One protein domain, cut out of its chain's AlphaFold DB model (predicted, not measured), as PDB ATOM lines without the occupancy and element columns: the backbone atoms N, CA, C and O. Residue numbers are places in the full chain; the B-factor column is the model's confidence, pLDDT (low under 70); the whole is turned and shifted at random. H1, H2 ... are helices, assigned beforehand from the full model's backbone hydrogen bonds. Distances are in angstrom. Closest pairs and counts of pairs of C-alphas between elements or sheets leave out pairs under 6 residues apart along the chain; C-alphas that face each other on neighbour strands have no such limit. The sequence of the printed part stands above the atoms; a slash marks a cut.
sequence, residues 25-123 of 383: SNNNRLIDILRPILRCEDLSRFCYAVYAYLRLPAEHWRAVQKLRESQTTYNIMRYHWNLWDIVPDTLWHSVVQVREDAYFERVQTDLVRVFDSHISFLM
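AT A GLANCE: This is residues 25 to 123 of the 383 residues of an uncharacterized protein of Exophiala mesophila (UniProt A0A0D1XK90). The longest helix, H6, packs side by side with H2; H5 covers another side of H2, and H1 closes the group by packing on H5 and H6. At one end of the long axis H3 and H4 make a corner, and residues 81 to 88 fold back from it to H5; the first residues of H1 make the other end. The printed part has 99 residues, with six named helices, H1 to H6 in order, and no named strand: all helix. It is compact, with a radius of gyration of the C-alphas of 13.4 A, and only just elongated, spanning 43 by 28 by 19 A.

IN THESE COORDINATES: Find C-alpha 104 at (364.654, 443.980, 408.111); from there H6 runs 22.9 A to residue 122, with a kink of 43 degrees near residue 111. H1, residues 25 to 38, starts at (379.420, 445.441, 411.627) and covers 19.3 A. Next come H2, residues 43 to 55, 16.1 A; H3, residues 58 to 69, 16.7 A; H4, residues 71 to 80, 14.6 A; and H5, residues 89 to 99, 15.0 A.

HOW THE PARTS SIT: Look first at Arg 55 and Val 112, the closest C-alphas of H2 and H6, 6.5 A apart: these helices touch at a shallow tilt of 30 degrees, opposite ways. Residues 30 to 34 of H1 touch H6 at a steep tilt of 63 degrees, C-alphas 30 and 111 being closest at 6.2 A. Residues 33 to 37 of H1 touch H5, closest at C-alphas 37 and 94, 5.3 A. H2 and H5 touch at C-alphas 50 and 95, 6.9 A. H3 and H5 are near each other. H3 and H4 only just touch, only at the corner, with 3 pairs of C-alphas within 8 A, closest at 68 and 74, 5.0 A. In H3, H4 and H5 every O i to N i+4 pair is within hydrogen-bond range; H1 has 8 of 10, H2 7 of 9 and H6 13 of 15.

THE WHOLE: The C-alphas of Ser 25 and Tyr 79 are the two farthest apart, 43.4 A. The printed part has no cut and no long link. Look for pLDDT under 70 at residues 76 to 77 and 79 to 85.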
ATOM      1  N   SER A  25     380.047 446.690 412.067       73.50
ATOM      2  CA  SER A  25     379.420 445.441 411.627       73.50
ATOM      3  C   SER A  25     377.980 445.620 411.110       73.50
ATOM      4  O   SER A  25     377.607 444.999 410.113       73.50
ATOM      5  N   ASN A  26     377.183 446.504 411.718       79.75
ATOM      6  CA  ASN A  26     375.783 446.710 411.330       79.75
ATOM      7  C   ASN A  26     375.652 447.467 410.002       79.75
ATOM      8  O   ASN A  26     374.748 447.176 409.223       79.75
ATOM      9  N   ASN A  27     376.580 448.380 409.704       82.88
ATOM     10  CA  ASN A  27     376.552 449.162 408.465       82.88
ATOM     11  C   ASN A  27     376.823 448.294 407.233       82.88
ATOM     12  O   ASN A  27     376.123 448.419 406.229       82.88
ATOM     13  N   ASN A  28     377.776 447.363 407.324       87.75
ATOM     14  CA  ASN A  28     378.048 446.423 406.234       87.75
ATOM     15  C   ASN A  28     376.809 445.580 405.922       87.75
ATOM     16  O   ASN A  28     376.415 445.454 404.764       87.75
ATOM     17  N   ARG A  29     376.127 445.110 406.971       89.12
ATOM     18  CA  ARG A  29     374.890 444.344 406.838       89.12
ATOM     19  C   ARG A  29     373.743 445.159 406.240       89.12
ATOM     20  O   ARG A  29     373.008 444.649 405.403       89.12
ATOM     21  N   LEU A  30     373.584 446.418 406.644       91.12
ATOM     22  CA  LEU A  30     372.591 447.326 406.064       91.12
ATOM     23  C   LEU A  30     372.814 447.513 404.559       91.12
ATOM     24  O   LEU A  30     371.865 447.446 403.778       91.12
ATOM     25  N   ILE A  31     374.070 447.703 404.148       89.94
ATOM     26  CA  ILE A  31     374.442 447.822 402.735       89.94
ATOM     27  C   ILE A  31     374.192 446.504 401.994       89.94
ATOM     28  O   ILE A  31     373.704 446.535 400.866       89.94
ATOM     29  N   ASP A  32     374.487 445.356 402.609       92.25
ATOM     30  CA  ASP A  32     374.201 444.038 402.032       92.25
ATOM     31  C   ASP A  32     372.703 443.845 401.776       92.25
ATOM     32  O   ASP A  32     372.329 443.417 400.683       92.25
ATOM     33  N   ILE A  33     371.860 444.221 402.743       93.88
ATOM     34  CA  ILE A  33     370.401 444.164 402.619       93.88
ATOM     35  C   ILE A  33     369.928 445.122 401.524       93.88
ATOM     36  O   ILE A  33     369.145 444.726 400.677       93.88
ATOM     37  N   LEU A  34     370.419 446.363 401.470       93.69
ATOM     38  CA  LEU A  34     369.998 447.351 400.464       93.69
ATOM     39  C   LEU A  34     370.528 447.078 399.049       93.69
ATOM     40  O   LEU A  34     370.002 447.620 398.072       93.69
ATOM     41  N   ARG A  35     371.559 446.243 398.912       94.69
ATOM     42  CA  ARG A  35     372.250 445.961 397.648       94.69
ATOM     43  C   ARG A  35     371.323 445.608 396.473       94.69
ATOM     44  O   ARG A  35     371.611 446.105 395.383       94.69
ATOM     45  N   PRO A  36     370.252 444.800 396.617       95.69
ATOM     46  CA  PRO A  36     369.350 444.487 395.508       95.69
ATOM     47  C   PRO A  36     368.649 445.727 394.950       95.69
ATOM     48  O   PRO A  36     368.524 445.869 393.738       95.69
ATOM     49  N   ILE A  37     368.245 446.656 395.823       94.56
ATOM     50  CA  ILE A  37     367.585 447.909 395.436       94.56
ATOM     51  C   ILE A  37     368.596 448.858 394.788       94.56
ATOM     52  O   ILE A  37     368.333 449.409 393.723       94.56
ATOM     53  N   LEU A  38     369.773 449.018 395.403       93.69
ATOM     54  CA  LEU A  38     370.819 449.939 394.939       93.69
ATOM     55  C   LEU A  38     371.408 449.566 393.568       93.69
ATOM     56  O   LEU A  38     372.031 450.406 392.924       93.69
ATOM     57  N   ARG A  39     371.227 448.321 393.111       94.12
ATOM     58  CA  ARG A  39     371.674 447.848 391.791       94.12
ATOM     59  C   ARG A  39     370.666 448.088 390.664       94.12
ATOM     60  O   ARG A  39     371.015 447.857 389.511       94.12
ATOM     61  N   CYS A  40     369.442 448.518 390.962       94.12
ATOM     62  CA  CYS A  40     368.429 448.762 389.939       94.12
ATOM     63  C   CYS A  40     368.679 450.094 389.212       94.12
ATOM     64  O   CYS A  40     368.717 451.147 389.845       94.12
ATOM     65  N   GLU A  41     368.774 450.064 387.880       93.31
ATOM     66  CA  GLU A  41     369.004 451.260 387.044       93.31
ATOM     67  C   GLU A  41     367.881 452.304 387.189       93.31
ATOM     68  O   GLU A  41     368.128 453.509 387.250       93.31
ATOM     69  N   ASP A  42     366.643 451.833 387.355       91.19
ATOM     70  CA  ASP A  42     365.451 452.669 387.504       91.19
ATOM     71  C   ASP A  42     365.317 453.329 388.887       91.19
ATOM     72  O   ASP A  42     364.410 454.138 389.106       91.19
ATOM     73  N   LEU A  43     366.203 453.021 389.842       91.31
ATOM     74  CA  LEU A  43     366.076 453.480 391.227       91.31
ATOM     75  C   LEU A  43     365.942 455.003 391.335       91.31
ATOM     76  O   LEU A  43     365.146 455.494 392.131       91.31
ATOM     77  N   SER A  44     366.687 455.750 390.520       90.56
ATOM     78  CA  SER A  44     366.667 457.218 390.524       90.56
ATOM     79  C   SER A  44     365.271 457.796 390.258       90.56
ATOM     80  O   SER A  44     364.883 458.781 390.884       90.56
ATOM     81  N   ARG A  45     364.483 457.153 389.387       89.12
ATOM     82  CA  ARG A  45     363.134 457.592 389.008       89.12
ATOM     83  C   ARG A  45     362.079 457.237 390.052       89.12
ATOM     84  O   ARG A  45     361.156 458.015 390.270       89.12
ATOM     85  N   PHE A  46     362.218 456.085 390.704       91.50
ATOM     86  CA  PHE A  46     361.218 455.546 391.636       91.50
ATOM     87  C   PHE A  46     361.655 455.610 393.107       91.50
ATOM     88  O   PHE A  46     361.045 454.972 393.966       91.50
ATOM     89  N   CYS A  47     362.702 456.374 393.420       90.75
ATOM     90  CA  CYS A  47     363.313 456.423 394.746       90.75
ATOM     91  C   CYS A  47     362.317 456.765 395.869       90.75
ATOM     92  O   CYS A  47     362.311 456.092 396.896       90.75
ATOM     93  N   TYR A  48     361.416 457.729 395.655       89.38
ATOM     94  CA  TYR A  48     360.378 458.094 396.629       89.38
ATOM     95  C   TYR A  48     359.366 456.971 396.877       89.38
ATOM     96  O   TYR A  48     358.958 456.743 398.019       89.38
ATOM     97  N   ALA A  49     358.983 456.248 395.823       90.25
ATOM     98  CA  ALA A  49     358.072 455.119 395.946       90.25
ATOM     99  C   ALA A  49     358.718 453.996 396.765       90.25
ATOM    100  O   ALA A  49     358.132 453.513 397.734       90.25
ATOM    101  N   VAL A  50     359.965 453.650 396.433       92.50
ATOM    102  CA  VAL A  50     360.762 452.670 397.182       92.50
ATOM    103  C   VAL A  50     360.922 453.088 398.642       92.50
ATOM    104  O   VAL A  50     360.664 452.283 399.532       92.50
ATOM    105  N   TYR A  51     361.275 454.349 398.900       92.50
ATOM    106  CA  TYR A  51     361.429 454.881 400.253       92.50
ATOM    107  C   TYR A  51     360.172 454.677 401.098       92.50
ATOM    108  O   TYR A  51     360.250 454.177 402.221       92.50
ATOM    109  N   ALA A  52     358.995 455.002 400.562       90.75
ATOM    110  CA  ALA A  52     357.780 454.819 401.340       90.75
ATOM    111  C   ALA A  52     357.432 453.351 401.546       90.75
ATOM    112  O   ALA A  52     357.008 452.997 402.643       90.75
ATOM    113  N   TYR A  53     357.656 452.489 400.549       92.94
ATOM    114  CA  TYR A  53     357.464 451.053 400.731       92.94
ATOM    115  C   TYR A  53     358.360 450.494 401.831       92.94
ATOM    116  O   TYR A  53     357.883 449.690 402.628       92.94
ATOM    117  N   LEU A  54     359.613 450.942 401.930       94.12
ATOM    118  CA  LEU A  54     360.523 450.550 403.010       94.12
ATOM    119  C   LEU A  54     360.078 451.102 404.373       94.12
ATOM    120  O   LEU A  54     360.286 450.454 405.396       94.12
ATOM    121  N   ARG A  55     359.414 452.261 404.408       94.50
ATOM    122  CA  ARG A  55     358.924 452.893 405.643       94.50
ATOM    123  C   ARG A  55     357.606 452.312 406.171       94.50
ATOM    124  O   ARG A  55     357.287 452.530 407.337       94.50
ATOM    125  N   LEU A  56     356.827 451.595 405.356       91.19
ATOM    126  CA  LEU A  56     355.532 451.063 405.799       91.19
ATOM    127  C   LEU A  56     355.677 450.150 407.044       91.19
ATOM    128  O   LEU A  56     356.637 449.383 407.150       91.19
ATOM    129  N   PRO A  57     354.717 450.150 407.977       93.00
ATOM    130  CA  PRO A  57     354.653 449.115 409.007       93.00
ATOM    131  C   PRO A  57     354.391 447.727 408.395       93.00
ATOM    132  O   PRO A  57     353.775 447.629 407.329       93.00
ATOM    133  N   ALA A  58     354.803 446.652 409.073       91.88
ATOM    134  CA  ALA A  58     354.666 445.274 408.579       91.88
ATOM    135  C   ALA A  58     353.221 444.891 408.192       91.88
ATOM    136  O   ALA A  58     352.986 444.212 407.193       91.88
ATOM    137  N   GLU A  59     352.230 445.358 408.954       91.44
ATOM    138  CA  GLU A  59     350.808 445.112 408.673       91.44
ATOM    139  C   GLU A  59     350.348 445.752 407.350       91.44
ATOM    140  O   GLU A  59     349.657 445.117 406.550       91.44
ATOM    141  N   HIS A  60     350.806 446.977 407.076       88.88
ATOM    142  CA  HIS A  60     350.488 447.716 405.858       88.88
ATOM    143  C   HIS A  60     351.234 447.134 404.658       88.88
ATOM    144  O   HIS A  60     350.675 447.040 403.566       88.88
ATOM    145  N   TRP A  61     352.477 446.692 404.864       93.06
ATOM    146  CA  TRP A  61     353.269 446.018 403.842       93.06
ATOM    147  C   TRP A  61     352.556 444.776 403.292       93.06
ATOM    148  O   TRP A  61     352.370 444.668 402.082       93.06
ATOM    149  N   ARG A  62     352.057 443.896 404.172       92.81
ATOM    150  CA  ARG A  62     351.311 442.692 403.760       92.81
ATOM    151  C   ARG A  62     350.062 443.024 402.947       92.81
ATOM    152  O   ARG A  62     349.753 442.331 401.980       92.81
ATOM    153  N   ALA A  63     349.343 444.082 403.327       88.12
ATOM    154  CA  ALA A  63     348.182 444.538 402.570       88.12
ATOM    155  C   ALA A  63     348.588 444.993 401.160       88.12
ATOM    156  O   ALA A  63     348.004 444.536 400.183       88.12
ATOM    157  N   VAL A  64     349.628 445.824 401.043       87.31
ATOM    158  CA  VAL A  64     350.150 446.296 399.749       87.31
ATOM    159  C   VAL A  64     350.620 445.137 398.871       87.31
ATOM    160  O   VAL A  64     350.291 445.101 397.685       87.31
ATOM    161  N   GLN A  65     351.346 444.175 399.440       90.06
ATOM    162  CA  GLN A  65     351.823 442.996 398.720       90.06
ATOM    163  C   GLN A  65     350.657 442.189 398.140       90.06
ATOM    164  O   GLN A  65     350.611 441.953 396.933       90.06
ATOM    165  N   LYS A  66     349.644 441.890 398.961       88.75
ATOM    166  CA  LYS A  66     348.434 441.176 398.529       88.75
ATOM    167  C   LYS A  66     347.648 441.931 397.452       88.75
ATOM    168  O   LYS A  66     347.109 441.322 396.529       88.75
ATOM    169  N   LEU A  67     347.566 443.260 397.553       84.81
ATOM    170  CA  LEU A  67     346.902 444.091 396.541       84.81
ATOM    171  C   LEU A  67     347.625 444.024 395.194       84.81
ATOM    172  O   LEU A  67     346.965 444.043 394.157       84.81
ATOM    173  N   ARG A  68     348.957 443.928 395.203       84.12
ATOM    174  CA  ARG A  68     349.757 443.849 393.981       84.12
ATOM    175  C   ARG A  68     349.737 442.461 393.338       84.12
ATOM    176  O   ARG A  68     349.786 442.372 392.119       84.12
ATOM    177  N   GLU A  69     349.606 441.402 394.133       85.25
ATOM    178  CA  GLU A  69     349.373 440.036 393.635       85.25
ATOM    179  C   GLU A  69     348.010 439.901 392.931       85.25
ATOM    180  O   GLU A  69     347.850 439.116 391.997       85.25
ATOM    181  N   SER A  70     347.021 440.699 393.342       87.56
ATOM    182  CA  SER A  70     345.730 440.790 392.662       87.56
ATOM    183  C   SER A  70     345.831 441.679 391.421       87.56
ATOM    184  O   SER A  70     345.762 442.905 391.514       87.56
ATOM    185  N   GLN A  71     345.901 441.073 390.231       78.06
ATOM    186  CA  GLN A  71     345.957 441.800 388.951       78.06
ATOM    187  C   GLN A  71     344.838 442.850 388.808       78.06
ATOM    188  O   GLN A  71     345.063 443.960 388.326       78.06
ATOM    189  N   THR A  72     343.624 442.514 389.249       75.56
ATOM    190  CA  THR A  72     342.461 443.410 389.200       75.56
ATOM    191  C   THR A  72     342.665 444.633 390.085       75.56
ATOM    192  O   THR A  72     342.404 445.760 389.670       75.56
ATOM    193  N   THR A  73     343.164 444.426 391.302       73.44
ATOM    194  CA  THR A  73     343.362 445.510 392.264       73.44
ATOM    195  C   THR A  73     344.567 446.365 391.906       73.44
ATOM    196  O   THR A  73     344.495 447.588 391.999       73.44
ATOM    197  N   TYR A  74     345.628 445.744 391.395       74.50
ATOM    198  CA  TYR A  74     346.779 446.432 390.829       74.50
ATOM    199  C   TYR A  74     346.381 447.365 389.680       74.50
ATOM    200  O   TYR A  74     346.788 448.526 389.660       74.50
ATOM    201  N   ASN A  75     345.515 446.906 388.769       74.06
ATOM    202  CA  ASN A  75     344.999 447.745 387.689       74.06
ATOM    203  C   ASN A  75     344.196 448.938 388.229       74.06
ATOM    204  O   ASN A  75     344.394 450.055 387.764       74.06
ATOM    205  N   ILE A  76     343.345 448.742 389.241       69.81
ATOM    206  CA  ILE A  76     342.581 449.835 389.870       69.81
ATOM    207  C   ILE A  76     343.519 450.835 390.565       69.81
ATOM    208  O   ILE A  76     343.384 452.045 390.372       69.81
ATOM    209  N   MET A  77     344.511 450.354 391.318       68.38
ATOM    210  CA  MET A  77     345.525 451.208 391.946       68.38
ATOM    211  C   MET A  77     346.286 452.025 390.902       68.38
ATOM    212  O   MET A  77     346.474 453.224 391.083       68.38
ATOM    213  N   ARG A  78     346.639 451.415 389.769       70.62
ATOM    214  CA  ARG A  78     347.287 452.084 388.633       70.62
ATOM    215  C   ARG A  78     346.486 453.269 388.082       70.62
ATOM    216  O   ARG A  78     347.103 454.228 387.634       70.62
ATOM    217  N   TYR A  79     345.154 453.236 388.128       67.00
ATOM    218  CA  TYR A  79     344.314 454.349 387.662       67.00
ATOM    219  C   TYR A  79     344.118 455.456 388.705       67.00
ATOM    220  O   TYR A  79     344.003 456.626 388.340       67.00
ATOM    221  N   HIS A  80     344.071 455.110 389.993       57.94
ATOM    222  CA  HIS A  80     343.781 456.077 391.055       57.94
ATOM    223  C   HIS A  80     345.031 456.723 391.656       57.94
ATOM    224  O   HIS A  80     344.974 457.854 392.140       57.94
ATOM    225  N   TRP A  81     346.174 456.045 391.604       66.94
ATOM    226  CA  TRP A  81     347.378 456.444 392.324       66.94
ATOM    227  C   TRP A  81     348.349 457.249 391.446       66.94
ATOM    228  O   TRP A  81     349.543 456.977 391.394       66.94
ATOM    229  N   ASN A  82     347.847 458.310 390.802       57.69
ATOM    230  CA  ASN A  82     348.612 459.239 389.941       57.69
ATOM    231  C   ASN A  82     349.814 459.939 390.619       57.69
ATOM    232  O   ASN A  82     350.520 460.711 389.977       57.69
ATOM    233  N   LEU A  83     350.021 459.732 391.920       50.56
ATOM    234  CA  LEU A  83     351.089 460.353 392.705       50.56
ATOM    235  C   LEU A  83     352.280 459.420 392.955       50.56
ATOM    236  O   LEU A  83     353.320 459.882 393.413       50.56
ATOM    237  N   TRP A  84     352.128 458.123 392.691       58.41
ATOM    238  CA  TRP A  84     353.145 457.120 392.981       58.41
ATOM    239  C   TRP A  84     353.363 456.337 391.702       58.41
ATOM    240  O   TRP A  84     352.626 455.405 391.388       58.41
ATOM    241  N   ASP A  85     354.337 456.805 390.927       68.31
ATOM    242  CA  ASP A  85     354.795 456.155 389.707       68.31
ATOM    243  C   ASP A  85     354.933 454.645 389.969       68.31
ATOM    244  O   ASP A  85     355.588 454.217 390.925       68.31
ATOM    245  N   ILE A  86     354.244 453.843 389.157       81.56
ATOM    246  CA  ILE A  86     354.168 452.392 389.332       81.56
ATOM    247  C   ILE A  86     355.580 451.831 389.271       81.56
ATOM    248  O   ILE A  86     356.220 451.862 388.221       81.56
ATOM    249  N   VAL A  87     356.049 451.319 390.406       87.69
ATOM    250  CA  VAL A  87     357.388 450.747 390.520       87.69
ATOM    251  C   VAL A  87     357.505 449.571 389.546       87.69
ATOM    252  O   VAL A  87     356.681 448.657 389.649       87.69
ATOM    253  N   PRO A  88     358.500 449.552 388.639       91.25
ATOM    254  CA  PRO A  88     358.719 448.445 387.716       91.25
ATOM    255  C   PRO A  88     358.839 447.124 388.465       91.25
ATOM    256  O   PRO A  88     359.327 447.090 389.596       91.25
ATOM    257  N   ASP A  89     358.419 446.027 387.841       90.81
ATOM    258  CA  ASP A  89     358.396 444.733 388.522       90.81
ATOM    259  C   ASP A  89     359.788 444.326 389.006       90.81
ATOM    260  O   ASP A  89     359.925 443.854 390.127       90.81
ATOM    261  N   THR A  90     360.843 444.592 388.239       94.00
ATOM    262  CA  THR A  90     362.234 444.334 388.652       94.00
ATOM    263  C   THR A  90     362.581 445.003 389.984       94.00
ATOM    264  O   THR A  90     363.038 444.338 390.910       94.00
ATOM    265  N   LEU A  91     362.298 446.301 390.114       94.31
ATOM    266  CA  LEU A  91     362.544 447.065 391.334       94.31
ATOM    267  C   LEU A  91     361.612 446.635 392.471       94.31
ATOM    268  O   LEU A  91     362.025 446.595 393.627       94.31
ATOM    269  N   TRP A  92     360.373 446.261 392.159       93.81
ATOM    270  CA  TRP A  92     359.449 445.721 393.149       93.81
ATOM    271  C   TRP A  92     359.953 444.428 393.779       93.81
ATOM    272  O   TRP A  92     359.945 444.323 395.002       93.81
ATOM    273  N   HIS A  93     360.432 443.475 392.977       95.12
ATOM    274  CA  HIS A  93     360.998 442.230 393.499       95.12
ATOM    275  C   HIS A  93     362.192 442.511 394.418       95.12
ATOM    276  O   HIS A  93     362.296 441.886 395.469       95.12
ATOM    277  N   SER A  94     363.032 443.499 394.090       96.56
ATOM    278  CA  SER A  94     364.108 443.946 394.985       96.56
ATOM    279  C   SER A  94     363.571 444.509 396.305       96.56
ATOM    280  O   SER A  94     364.107 444.192 397.362       96.56
ATOM    281  N   VAL A  95     362.499 445.312 396.283       95.12
ATOM    282  CA  VAL A  95     361.861 445.822 397.513       95.12
ATOM    283  C   VAL A  95     361.292 444.685 398.357       95.12
ATOM    284  O   VAL A  95     361.510 444.667 399.566       95.12
ATOM    285  N   VAL A  96     360.610 443.723 397.732       95.44
ATOM    286  CA  VAL A  96     360.094 442.529 398.419       95.44
ATOM    287  C   VAL A  96     361.239 441.737 399.040       95.44
ATOM    288  O   VAL A  96     361.175 441.413 400.217       95.44
ATOM    289  N   GLN A  97     362.321 441.496 398.300       96.12
ATOM    290  CA  GLN A  97     363.491 440.779 398.809       96.12
ATOM    291  C   GLN A  97     364.085 441.449 400.054       96.12
ATOM    292  O   GLN A  97     364.427 440.763 401.010       96.12
ATOM    293  N   VAL A  98     364.187 442.781 400.057       95.88
ATOM    294  CA  VAL A  98     364.661 443.543 401.221       95.88
ATOM    295  C   VAL A  98     363.699 443.433 402.399       95.88
ATOM    296  O   VAL A  98     364.142 443.308 403.536       95.88
ATOM    297  N   ARG A  99     362.392 443.473 402.139       95.56
ATOM    298  CA  ARG A  99     361.348 443.406 403.167       95.56
ATOM    299  C   ARG A  99     361.210 442.043 403.824       95.56
ATOM    300  O   ARG A  99     360.927 441.984 405.014       95.56
ATOM    301  N   GLU A 100     361.406 440.981 403.057       94.94
ATOM    302  CA  GLU A 100     361.351 439.601 403.543       94.94
ATOM    303  C   GLU A 100     362.666 439.157 404.211       94.94
ATOM    304  O   GLU A 100     362.760 438.033 404.709       94.94
ATOM    305  N   ASP A 101     363.694 440.016 404.261       96.50
ATOM    306  CA  ASP A 101     364.905 439.728 405.026       96.50
ATOM    307  C   ASP A 101     364.574 439.626 406.525       96.50
ATOM    308  O   ASP A 101     363.971 440.521 407.121       96.50
ATOM    309  N   ALA A 102     365.013 438.540 407.166       95.25
ATOM    310  CA  ALA A 102     364.705 438.247 408.568       95.25
ATOM    311  C   ALA A 102     365.172 439.336 409.554       95.25
ATOM    312  O   ALA A 102     364.701 439.395 410.695       95.25
ATOM    313  N   TYR A 103     366.114 440.186 409.145       94.25
ATOM    314  CA  TYR A 103     366.660 441.265 409.958       94.25
ATOM    315  C   TYR A 103     366.025 442.615 409.653       94.25
ATOM    316  O   TYR A 103     366.229 443.537 410.445       94.25
ATOM    317  N   PHE A 104     365.238 442.726 408.579       94.12
ATOM    318  CA  PHE A 104     364.654 443.980 408.111       94.12
ATOM    319  C   PHE A 104     363.939 444.734 409.231       94.12
ATOM    320  O   PHE A 104     364.278 445.878 409.508       94.12
ATOM    321  N   GLU A 105     363.018 444.082 409.943       93.94
ATOM    322  CA  GLU A 105     362.218 444.718 411.003       93.94
ATOM    323  C   GLU A 105     363.078 445.309 412.131       93.94
ATOM    324  O   GLU A 105     362.737 446.337 412.709       93.94
ATOM    325  N   ARG A 106     364.233 444.701 412.432       93.56
ATOM    326  CA  ARG A 106     365.142 445.205 413.475       93.56
ATOM    327  C   ARG A 106     365.965 446.396 413.009       93.56
ATOM    328  O   ARG A 106     366.372 447.203 413.835       93.56
ATOM    329  N   VAL A 107     366.244 446.469 411.710       93.25
ATOM    330  CA  VAL A 107     367.122 447.487 411.120       93.25
ATOM    331  C   VAL A 107     366.356 448.515 410.291       93.25
ATOM    332  O   VAL A 107     366.979 449.391 409.702       93.25
ATOM    333  N   GLN A 108     365.022 448.442 410.247       94.31
ATOM    334  CA  GLN A 108     364.180 449.255 409.372       94.31
ATOM    335  C   GLN A 108     364.463 450.745 409.550       94.31
ATOM    336  O   GLN A 108     364.651 451.459 408.569       94.31
ATOM    337  N   THR A 109     364.523 451.225 410.795       93.62
ATOM    338  CA  THR A 109     364.765 452.642 411.088       93.62
ATOM    339  C   THR A 109     366.116 453.116 410.555       93.62
ATOM    340  O   THR A 109     366.191 454.183 409.944       93.62
ATOM    341  N   ASP A 110     367.171 452.324 410.745       93.50
ATOM    342  CA  ASP A 110     368.513 452.668 410.275       93.50
ATOM    343  C   ASP A 110     368.620 452.540 408.752       93.50
ATOM    344  O   ASP A 110     369.190 453.408 408.096       93.50
ATOM    345  N   LEU A 111     367.991 451.519 408.168       91.69
ATOM    346  CA  LEU A 111     367.923 451.300 406.726       91.69
ATOM    347  C   LEU A 111     367.211 452.456 406.025       91.69
ATOM    348  O   LEU A 111     367.730 452.990 405.048       91.69
ATOM    349  N   VAL A 112     366.055 452.880 406.543       91.81
ATOM    350  CA  VAL A 112     365.303 454.027 406.018       91.81
ATOM    351  C   VAL A 112     366.134 455.302 406.132       91.81
ATOM    352  O   VAL A 112     366.154 456.075 405.182       91.81
ATOM    353  N   ARG A 113     366.869 455.506 407.233       92.00
ATOM    354  CA  ARG A 113     367.759 456.669 407.405       92.00
ATOM    355  C   ARG A 113     368.913 456.674 406.399       92.00
ATOM    356  O   ARG A 113     369.179 457.698 405.777       92.00
ATOM    357  N   VAL A 114     369.585 455.537 406.214       89.12
ATOM    358  CA  VAL A 114     370.666 455.388 405.223       89.12
ATOM    359  C   VAL A 114     370.123 455.614 403.815       89.12
ATOM    360  O   VAL A 114     370.707 456.365 403.035       89.12
ATOM    361  N   PHE A 115     368.973 455.027 403.494       88.25
ATOM    362  CA  PHE A 115     368.347 455.189 402.190       88.25
ATOM    363  C   PHE A 115     367.911 456.639 401.936       88.25
ATOM    364  O   PHE A 115     368.140 457.148 400.846       88.25
ATOM    365  N   ASP A 116     367.378 457.338 402.940       88.31
ATOM    366  CA  ASP A 116     367.019 458.762 402.865       88.31
ATOM    367  C   ASP A 116     368.234 459.656 402.579       88.31
ATOM    368  O   ASP A 116     368.200 460.521 401.698       88.31
ATOM    369  N   SER A 117     369.355 459.385 403.256       88.00
ATOM    370  CA  SER A 117     370.617 460.086 402.997       88.00
ATOM    371  C   SER A 117     371.114 459.853 401.565       88.00
ATOM    372  O   SER A 117     371.582 460.779 400.902       88.00
ATOM    373  N   HIS A 118     370.926 458.639 401.041       85.62
ATOM    374  CA  HIS A 118     371.290 458.292 399.672       85.62
ATOM    375  C   HIS A 118     370.352 458.933 398.641       85.62
ATOM    376  O   HIS A 118     370.812 459.406 397.605       85.62
ATOM    377  N   ILE A 119     369.044 459.000 398.910       84.94
ATOM    378  CA  ILE A 119     368.083 459.702 398.043       84.94
ATOM    379  C   ILE A 119     368.425 461.180 397.965       84.94
ATOM    380  O   ILE A 119     368.459 461.728 396.866       84.94
ATOM    381  N   SER A 120     368.720 461.802 399.105       85.00
ATOM    382  CA  SER A 120     369.111 463.212 399.172       85.00
ATOM    383  C   SER A 120     370.364 463.501 398.336       85.00
ATOM    384  O   SER A 120     370.501 464.585 397.776       85.00
ATOM    385  N   PHE A 121     371.261 462.517 398.203       82.12
ATOM    386  CA  PHE A 121     372.428 462.596 397.327       82.12
ATOM    387  C   PHE A 121     372.085 462.370 395.842       82.12
ATOM    388  O   PHE A 121     372.542 463.118 394.980       82.12
ATOM    389  N   LEU A 122     371.284 461.345 395.525       75.94
ATOM    390  CA  LEU A 122     370.916 460.994 394.143       75.94
ATOM    391  C   LEU A 122     370.000 462.021 393.480       75.94
ATOM    392  O   LEU A 122     370.022 462.210 392.264       75.94
ATOM    393  N   MET A 123     369.158 462.647 394.282       72.62
ATOM    394  CA  MET A 123     368.297 463.737 393.887       72.62
ATOM    395  C   MET A 123     368.820 464.949 394.642       72.62
ATOM    396  O   MET A 123     368.247 465.262 395.687       72.62
TER     397      MET A 123